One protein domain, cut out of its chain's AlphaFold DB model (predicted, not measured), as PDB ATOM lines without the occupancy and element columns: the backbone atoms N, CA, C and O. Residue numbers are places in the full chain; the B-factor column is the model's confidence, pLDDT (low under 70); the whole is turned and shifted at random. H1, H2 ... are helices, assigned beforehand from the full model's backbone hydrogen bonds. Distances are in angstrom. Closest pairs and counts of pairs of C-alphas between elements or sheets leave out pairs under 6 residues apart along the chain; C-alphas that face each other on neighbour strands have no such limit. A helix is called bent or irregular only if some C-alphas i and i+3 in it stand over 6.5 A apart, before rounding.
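This is residues 3 to 55 of the 150 residues of a protein of Hordeum vulgare subsp. vulgare (UniProt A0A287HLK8). An elongated, open arrangement of four helices, in which the irregular H3 and H4 make an L, H2 crosses H3 over its first half, and the short H1 lies in the space between H2 and H4. The tail end of the printed part, residues 50 to 55, of which 50 to 53 belong to H4, sticks out free from the rest. The printed part has 53 residues with four named helices, in the order H1, H2, H3, H4, and no named strand; the class is all helix, with 39 of the printed residues in the helices. It is only just loose, close to compact, with a radius of gyration of the C-alphas of 12.3 A. The C-alphas span 35 by 21 by 13 A along their three main axes.

The printed part begins with H1, residues 3 to 7, and a tight link of 2 residues joins it to H2, residues 10 to 20. These two are close but not clearly touching, with 2 pairs of C-alphas within 8 A; the closest C-alphas are those of Val 6 and Leu 12, 7.1 A apart. A short link of 7 residues joins H2 to H3, residues 28 to 40. H2 and H3 touch, with 11 pairs of C-alphas within 8 A, and the closest C-alphas are those of Leu 14 and Val 32, 5.7 A apart. Their lines stand at a steep tilt of 65 degrees, opposite ways, and their centres are 9.4 A apart. H1 and H3 are close but not clearly touching, with the closest C-alphas, those of Leu 7 and Cys 39, 7.7 A apart. A tight link of 3 residues joins H3 to H4, residues 44 to 53. H3 and H4 are close but not clearly touching, and the closest C-alphas are those of His 38 and Trp 44, 6.9 A apart. Their lines are about perpendicular, at 77 degrees. H1 and H4 only just touch, with 3 pairs of C-alphas within 8 A; the closest C-alphas are those of Val 4 and Glu 45, 6.3 A apart. H2 and H4 are apart. Every backbone O i to N i+4 pair is within hydrogen-bond range in H1, H2 and H4, while in H3 it is 6 of 9.

H1 runs from Gly 3, with its C-alpha at (-15.339, -10.845, -54.363), to Leu 7. H2 runs from Leu 10, with its C-alpha at (-19.926, -16.612, -42.649), to Ala 20, 15.0 A from first to last C-alpha. H3, the longest helix with 13 residues, runs from Leu 28 to Leu 40, 18.7 A from first to last C-alpha. It is irregular: C-alphas 35 and 38 are 7.4 A apart. H4 runs from Trp 44 to Ile 53, 14.1 A from first to last C-alpha, and ends with its last C-alpha at (-9.611, 0.797, -56.537).

The two C-alphas farthest apart are those of Asp 26 and Thr 54, at 36.8 A. The first and last printed C-alphas, those of Gly 3 and Gly 55, are 16.1 A apart. The printed part has no cut and runs from residue 3 to residue 55 of a full chain of 150 residues. No link between the helices is long. The mean pLDDT of the printed part is 94.5, and no printed residue is under 70. Among the helices, the mean is 89 in H1 and 97 in H2.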
ATOM      1  N   GLY A   3     -16.329 -10.850 -55.447       82.31
ATOM      2  CA  GLY A   3     -15.339 -10.845 -54.363       82.31
ATOM      3  C   GLY A   3     -15.835 -10.198 -53.064       82.31
ATOM      4  O   GLY A   3     -15.605 -10.733 -51.984       82.31
ATOM      5  N   VAL A   4     -16.595  -9.102 -53.146       87.56
ATOM      6  CA  VAL A   4     -17.138  -8.431 -51.950       87.56
ATOM      7  C   VAL A   4     -18.184  -9.297 -51.245       87.56
ATOM      8  O   VAL A   4     -18.253  -9.331 -50.016       87.56
ATOM      9  N   PHE A   5     -18.953 -10.078 -52.010       87.88
ATOM     10  CA  PHE A   5     -19.902 -11.037 -51.446       87.88
ATOM     11  C   PHE A   5     -19.201 -12.170 -50.681       87.88
ATOM     12  O   PHE A   5     -19.723 -12.653 -49.677       87.88
ATOM     13  N   VAL A   6     -17.996 -12.565 -51.098       93.12
ATOM     14  CA  VAL A   6     -17.187 -13.537 -50.350       93.12
ATOM     15  C   VAL A   6     -16.725 -12.937 -49.020       93.12
ATOM     16  O   VAL A   6     -16.846 -13.601 -47.988       93.12
ATOM     17  N   LEU A   7     -16.308 -11.663 -49.007       92.56
ATOM     18  CA  LEU A   7     -15.904 -10.942 -47.790       92.56
ATOM     19  C   LEU A   7     -17.005 -10.890 -46.722       92.56
ATOM     20  O   LEU A   7     -16.685 -10.856 -45.539       92.56
ATOM     21  N   LYS A   8     -18.292 -10.916 -47.086       92.88
ATOM     22  CA  LYS A   8     -19.403 -10.961 -46.112       92.88
ATOM     23  C   LYS A   8     -19.832 -12.371 -45.700       92.88
ATOM     24  O   LYS A   8     -20.741 -12.509 -44.882       92.88
ATOM     25  N   SER A   9     -19.253 -13.418 -46.278       95.50
ATOM     26  CA  SER A   9     -19.679 -14.795 -46.024       95.50
ATOM     27  C   SER A   9     -19.313 -15.255 -44.605       95.50
ATOM     28  O   SER A   9     -18.254 -14.912 -44.080       95.50
ATOM     29  N   LEU A  10     -20.191 -16.044 -43.976       96.19
ATOM     30  CA  LEU A  10     -19.926 -16.612 -42.649       96.19
ATOM     31  C   LEU A  10     -18.670 -17.500 -42.611       96.19
ATOM     32  O   LEU A  10     -17.894 -17.330 -41.674       96.19
ATOM     33  N   PRO A  11     -18.395 -18.377 -43.603       96.38
ATOM     34  CA  PRO A  11     -17.183 -19.196 -43.588       96.38
ATOM     35  C   PRO A  11     -15.900 -18.362 -43.562       96.38
ATOM     36  O   PRO A  11     -15.002 -18.640 -42.769       96.38
ATOM     37  N   LEU A  12     -15.828 -17.302 -44.377       96.38
ATOM     38  CA  LEU A  12     -14.651 -16.440 -44.387       96.38
ATOM     39  C   LEU A  12     -14.530 -15.631 -43.094       96.38
ATOM     40  O   LEU A  12     -13.428 -15.478 -42.578       96.38
ATOM     41  N   ARG A  13     -15.647 -15.140 -42.544       96.50
ATOM     42  CA  ARG A  13     -15.635 -14.401 -41.273       96.50
ATOM     43  C   ARG A  13     -15.210 -15.291 -40.109       96.50
ATOM     44  O   ARG A  13     -14.388 -14.862 -39.314       96.50
ATOM     45  N   LEU A  14     -15.664 -16.542 -40.074       97.12
ATOM     46  CA  LEU A  14     -15.213 -17.540 -39.106       97.12
ATOM     47  C   LEU A  14     -13.707 -17.804 -39.214       97.12
ATOM     48  O   LEU A  14     -13.005 -17.816 -38.204       97.12
ATOM     49  N   PHE A  15     -13.203 -17.983 -40.436       96.69
ATOM     50  CA  PHE A  15     -11.775 -18.177 -40.675       96.69
ATOM     51  C   PHE A  15     -10.947 -16.956 -40.246       96.69
ATOM     52  O   PHE A  15      -9.967 -17.108 -39.523       96.69
ATOM     53  N   ALA A  16     -11.372 -15.747 -40.621       96.50
ATOM     54  CA  ALA A  16     -10.704 -14.508 -40.234       96.50
ATOM     55  C   ALA A  16     -10.697 -14.308 -38.711       96.50
ATOM     56  O   ALA A  16      -9.661 -13.965 -38.151       96.50
ATOM     57  N   THR A  17     -11.809 -14.588 -38.021       97.00
ATOM     58  CA  THR A  17     -11.858 -14.557 -36.552       97.00
ATOM     59  C   THR A  17     -10.884 -15.562 -35.943       97.00
ATOM     60  O   THR A  17     -10.189 -15.226 -34.995       97.00
ATOM     61  N   ARG A  18     -10.753 -16.771 -36.502       96.00
ATOM     62  CA  ARG A  18      -9.759 -17.744 -36.022       96.00
ATOM     63  C   ARG A  18      -8.320 -17.241 -36.178       96.00
ATOM     64  O   ARG A  18      -7.504 -17.538 -35.321       96.00
ATOM     65  N   LEU A  19      -8.011 -16.516 -37.253       96.81
ATOM     66  CA  LEU A  19      -6.689 -15.910 -37.452       96.81
ATOM     67  C   LEU A  19      -6.442 -14.705 -36.535       96.81
ATOM     68  O   LEU A  19      -5.297 -14.415 -36.202       96.81
ATOM     69  N   ALA A  20      -7.505 -13.993 -36.153       97.19
ATOM     70  CA  ALA A  20      -7.414 -12.788 -35.340       97.19
ATOM     71  C   ALA A  20      -7.029 -13.065 -33.881       97.19
ATOM     72  O   ALA A  20      -6.453 -12.190 -33.250       97.19
ATOM     73  N   PHE A  21      -7.363 -14.233 -33.336       97.69
ATOM     74  CA  PHE A  21      -7.120 -14.556 -31.931       97.69
ATOM     75  C   PHE A  21      -6.038 -15.625 -31.782       97.69
ATOM     76  O   PHE A  21      -5.977 -16.567 -32.570       97.69
ATOM     77  N   TYR A  22      -5.240 -15.534 -30.718       96.88
ATOM     78  CA  TYR A  22      -4.260 -16.570 -30.381       96.88
ATOM     79  C   TYR A  22      -4.940 -17.890 -29.989       96.88
ATOM     80  O   TYR A  22      -4.508 -18.979 -30.375       96.88
ATOM     81  N   LYS A  23      -6.036 -17.804 -29.227       95.50
ATOM     82  CA  LYS A  23      -6.893 -18.942 -28.863       95.50
ATOM     83  C   LYS A  23      -8.315 -18.692 -29.329       95.50
ATOM     84  O   LYS A  23      -8.743 -17.552 -29.426       95.50
ATOM     85  N   ILE A  24      -9.065 -19.767 -29.570       92.56
ATOM     86  CA  ILE A  24     -10.495 -19.650 -29.877       92.56
ATOM     87  C   ILE A  24     -11.160 -18.888 -28.719       92.56
ATOM     88  O   ILE A  24     -11.082 -19.368 -27.586       92.56
ATOM     89  N   PRO A  25     -11.766 -17.716 -28.978       92.12
ATOM     90  CA  PRO A  25     -12.385 -16.935 -27.924       92.12
ATOM     91  C   PRO A  25     -13.701 -17.579 -27.486       92.12
ATOM     92  O   PRO A  25     -14.409 -18.202 -28.289       92.12
ATOM     93  N   ASP A  26     -14.064 -17.361 -26.224       93.00
ATOM     94  CA  ASP A  26     -15.428 -17.604 -25.765       93.00
ATOM     95  C   ASP A  26     -16.400 -16.738 -26.579       93.00
ATOM     96  O   ASP A  26     -16.082 -15.610 -26.966       93.00
ATOM     97  N   GLY A  27     -17.579 -17.281 -26.887       94.31
ATOM     98  CA  GLY A  27     -18.538 -16.585 -27.747       94.31
ATOM     99  C   GLY A  27     -18.023 -16.391 -29.178       94.31
ATOM    100  O   GLY A  27     -18.244 -15.343 -29.775       94.31
ATOM    101  N   LEU A  28     -17.332 -17.384 -29.759       94.56
ATOM    102  CA  LEU A  28     -16.791 -17.331 -31.129       94.56
ATOM    103  C   LEU A  28     -17.776 -16.746 -32.157       94.56
ATOM    104  O   LEU A  28     -17.383 -15.948 -33.007       94.56
ATOM    105  N   PHE A  29     -19.053 -17.120 -32.077       95.88
ATOM    106  CA  PHE A  29     -20.077 -16.602 -32.982       95.88
ATOM    107  C   PHE A  29     -20.336 -15.105 -32.803       95.88
ATOM    108  O   PHE A  29     -20.520 -14.420 -33.805       95.88
ATOM    109  N   ASP A  30     -20.277 -14.577 -31.582       96.75
ATOM    110  CA  ASP A  30     -20.431 -13.142 -31.337       96.75
ATOM    111  C   ASP A  30     -19.289 -12.370 -31.997       96.75
ATOM    112  O   ASP A  30     -19.530 -11.399 -32.711       96.75
ATOM    113  N   TRP A  31     -18.053 -12.862 -31.881       97.06
ATOM    114  CA  TRP A  31     -16.897 -12.272 -32.563       97.06
ATOM    115  C   TRP A  31     -17.008 -12.322 -34.085       97.06
ATOM    116  O   TRP A  31     -16.666 -11.347 -34.759       97.06
ATOM    117  N   VAL A  32     -17.521 -13.424 -34.641       97.38
ATOM    118  CA  VAL A  32     -17.806 -13.529 -36.080       97.38
ATOM    119  C   VAL A  32     -18.851 -12.500 -36.501       97.38
ATOM    120  O   VAL A  32     -18.684 -11.847 -37.531       97.38
ATOM    121  N   GLN A  33     -19.907 -12.316 -35.710       96.75
ATOM    122  CA  GLN A  33     -20.976 -11.367 -36.008       96.75
ATOM    123  C   GLN A  33     -20.496  -9.916 -35.889       96.75
ATOM    124  O   GLN A  33     -20.728  -9.131 -36.808       96.75
ATOM    125  N   ILE A  34     -19.748  -9.579 -34.833       95.94
ATOM    126  CA  ILE A  34     -19.108  -8.267 -34.644       95.94
ATOM    127  C   ILE A  34     -18.178  -7.967 -35.825       95.94
ATOM    128  O   ILE A  34     -18.311  -6.934 -36.483       95.94
ATOM    129  N   GLY A  35     -17.288  -8.904 -36.166       94.56
ATOM    130  CA  GLY A  35     -16.354  -8.768 -37.283       94.56
ATOM    131  C   GLY A  35     -17.025  -8.727 -38.659       94.56
ATOM    132  O   GLY A  35     -16.391  -8.327 -39.635       94.56
ATOM    133  N   ARG A  36     -18.297  -9.127 -38.764       96.25
ATOM    134  CA  ARG A  36     -19.099  -9.127 -39.996       96.25
ATOM    135  C   ARG A  36     -20.033  -7.923 -40.108       96.25
ATOM    136  O   ARG A  36     -20.462  -7.616 -41.218       96.25
ATOM    137  N   LEU A  37     -20.341  -7.246 -39.004       96.00
ATOM    138  CA  LEU A  37     -21.407  -6.245 -38.926       96.00
ATOM    139  C   LEU A  37     -21.279  -5.147 -39.989       96.00
ATOM    140  O   LEU A  37     -22.247  -4.844 -40.684       96.00
ATOM    141  N   HIS A  38     -20.074  -4.608 -40.176       94.00
ATOM    142  CA  HIS A  38     -19.819  -3.556 -41.163       94.00
ATOM    143  C   HIS A  38     -20.134  -3.991 -42.604       94.00
ATOM    144  O   HIS A  38     -20.507  -3.157 -43.420       94.00
ATOM    145  N   CYS A  39     -20.050  -5.291 -42.919       95.06
ATOM    146  CA  CYS A  39     -20.365  -5.812 -44.250       95.06
ATOM    147  C   CYS A  39     -21.855  -5.852 -44.580       95.06
ATOM    148  O   CYS A  39     -22.219  -6.147 -45.718       95.06
ATOM    149  N   LEU A  40     -22.708  -5.657 -43.576       94.44
ATOM    150  CA  LEU A  40     -24.162  -5.685 -43.714       94.44
ATOM    151  C   LEU A  40     -24.746  -4.290 -43.928       94.44
ATOM    152  O   LEU A  40     -25.952  -4.158 -44.121       94.44
ATOM    153  N   LEU A  41     -23.902  -3.257 -43.890       94.81
ATOM    154  CA  LEU A  41     -24.323  -1.887 -44.123       94.81
ATOM    155  C   LEU A  41     -24.599  -1.664 -45.620       94.81
ATOM    156  O   LEU A  41     -23.818  -2.141 -46.447       94.81
ATOM    157  N   PRO A  42     -25.659  -0.917 -45.992       94.56
ATOM    158  CA  PRO A  42     -26.070  -0.752 -47.391       94.56
ATOM    159  C   PRO A  42     -24.969  -0.236 -48.328       94.56
ATOM    160  O   PRO A  42     -24.911  -0.628 -49.485       94.56
ATOM    161  N   TRP A  43     -24.076   0.616 -47.823       94.31
ATOM    162  CA  TRP A  43     -22.991   1.249 -48.584       94.31
ATOM    163  C   TRP A  43     -21.672   0.466 -48.568       94.31
ATOM    164  O   TRP A  43     -20.678   0.919 -49.136       94.31
ATOM    165  N   TRP A  44     -21.617  -0.682 -47.887       94.44
ATOM    166  CA  TRP A  44     -20.371  -1.426 -47.701       94.44
ATOM    167  C   TRP A  44     -19.722  -1.824 -49.024       94.44
ATOM    168  O   TRP A  44     -18.501  -1.725 -49.165       94.44
ATOM    169  N   GLU A  45     -20.522  -2.295 -49.980       93.81
ATOM    170  CA  GLU A  45     -19.977  -2.853 -51.214       93.81
ATOM    171  C   GLU A  45     -19.284  -1.779 -52.053       93.81
ATOM    172  O   GLU A  45     -18.130  -1.963 -52.451       93.81
ATOM    173  N   ASP A  46     -19.941  -0.631 -52.216       94.38
ATOM    174  CA  ASP A  46     -19.391   0.523 -52.923       94.38
ATOM    175  C   ASP A  46     -18.164   1.085 -52.201       94.38
ATOM    176  O   ASP A  46     -17.130   1.315 -52.829       94.38
ATOM    177  N   ALA A  47     -18.231   1.232 -50.873       93.88
ATOM    178  CA  ALA A  47     -17.115   1.731 -50.072       93.88
ATOM    179  C   ALA A  47     -15.880   0.818 -50.164       93.88
ATOM    180  O   ALA A  47     -14.763   1.298 -50.345       93.88
ATOM    181  N   THR A  48     -16.069  -0.501 -50.090       94.38
ATOM    182  CA  THR A  48     -14.970  -1.479 -50.148       94.38
ATOM    183  C   THR A  48     -14.307  -1.489 -51.512       94.38
ATOM    184  O   THR A  48     -13.084  -1.560 -51.621       94.38
ATOM    185  N   VAL A  49     -15.101  -1.422 -52.576       93.50
ATOM    186  CA  VAL A  49     -14.570  -1.427 -53.940       93.50
ATOM    187  C   VAL A  49     -13.883  -0.119 -54.263       93.50
ATOM    188  O   VAL A  49     -12.785  -0.151 -54.812       93.50
ATOM    189  N   ASN A  50     -14.452   1.011 -53.850       94.81
ATOM    190  CA  ASN A  50     -13.774   2.292 -53.959       94.81
ATOM    191  C   ASN A  50     -12.442   2.286 -53.190       94.81
ATOM    192  O   ASN A  50     -11.420   2.671 -53.752       94.81
ATOM    193  N   PHE A  51     -12.419   1.759 -51.961       93.81
ATOM    194  CA  PHE A  51     -11.192   1.598 -51.177       93.81
ATOM    195  C   PHE A  51     -10.145   0.752 -51.915       93.81
ATOM    196  O   PHE A  51      -8.992   1.158 -52.020       93.81
ATOM    197  N   MET A  52     -10.528  -0.394 -52.488       92.06
ATOM    198  CA  MET A  52      -9.593  -1.239 -53.243       92.06
ATOM    199  C   MET A  52      -9.088  -0.561 -54.526       92.06
ATOM    200  O   MET A  52      -7.895  -0.615 -54.809       92.06
ATOM    201  N   ILE A  53      -9.968   0.101 -55.287       93.44
ATOM    202  CA  ILE A  53      -9.611   0.797 -56.537       93.44
ATOM    203  C   ILE A  53      -8.676   1.982 -56.267       93.44
ATOM    204  O   ILE A  53      -7.763   2.237 -57.048       93.44
ATOM    205  N   THR A  54      -8.870   2.687 -55.153       94.38
ATOM    206  CA  THR A  54      -8.040   3.837 -54.756       94.38
ATOM    207  C   THR A  54      -6.708   3.435 -54.110       94.38
ATOM    208  O   THR A  54      -5.907   4.303 -53.771       94.38
ATOM    209  N   GLY A  55      -6.430   2.131 -53.981       91.25
ATOM    210  CA  GLY A  55      -5.188   1.612 -53.398       91.25
ATOM    211  C   GLY A  55      -5.194   1.540 -51.868       91.25
ATOM    212  O   GLY A  55      -4.149   1.310 -51.258       91.25
TER     213      GLY A  55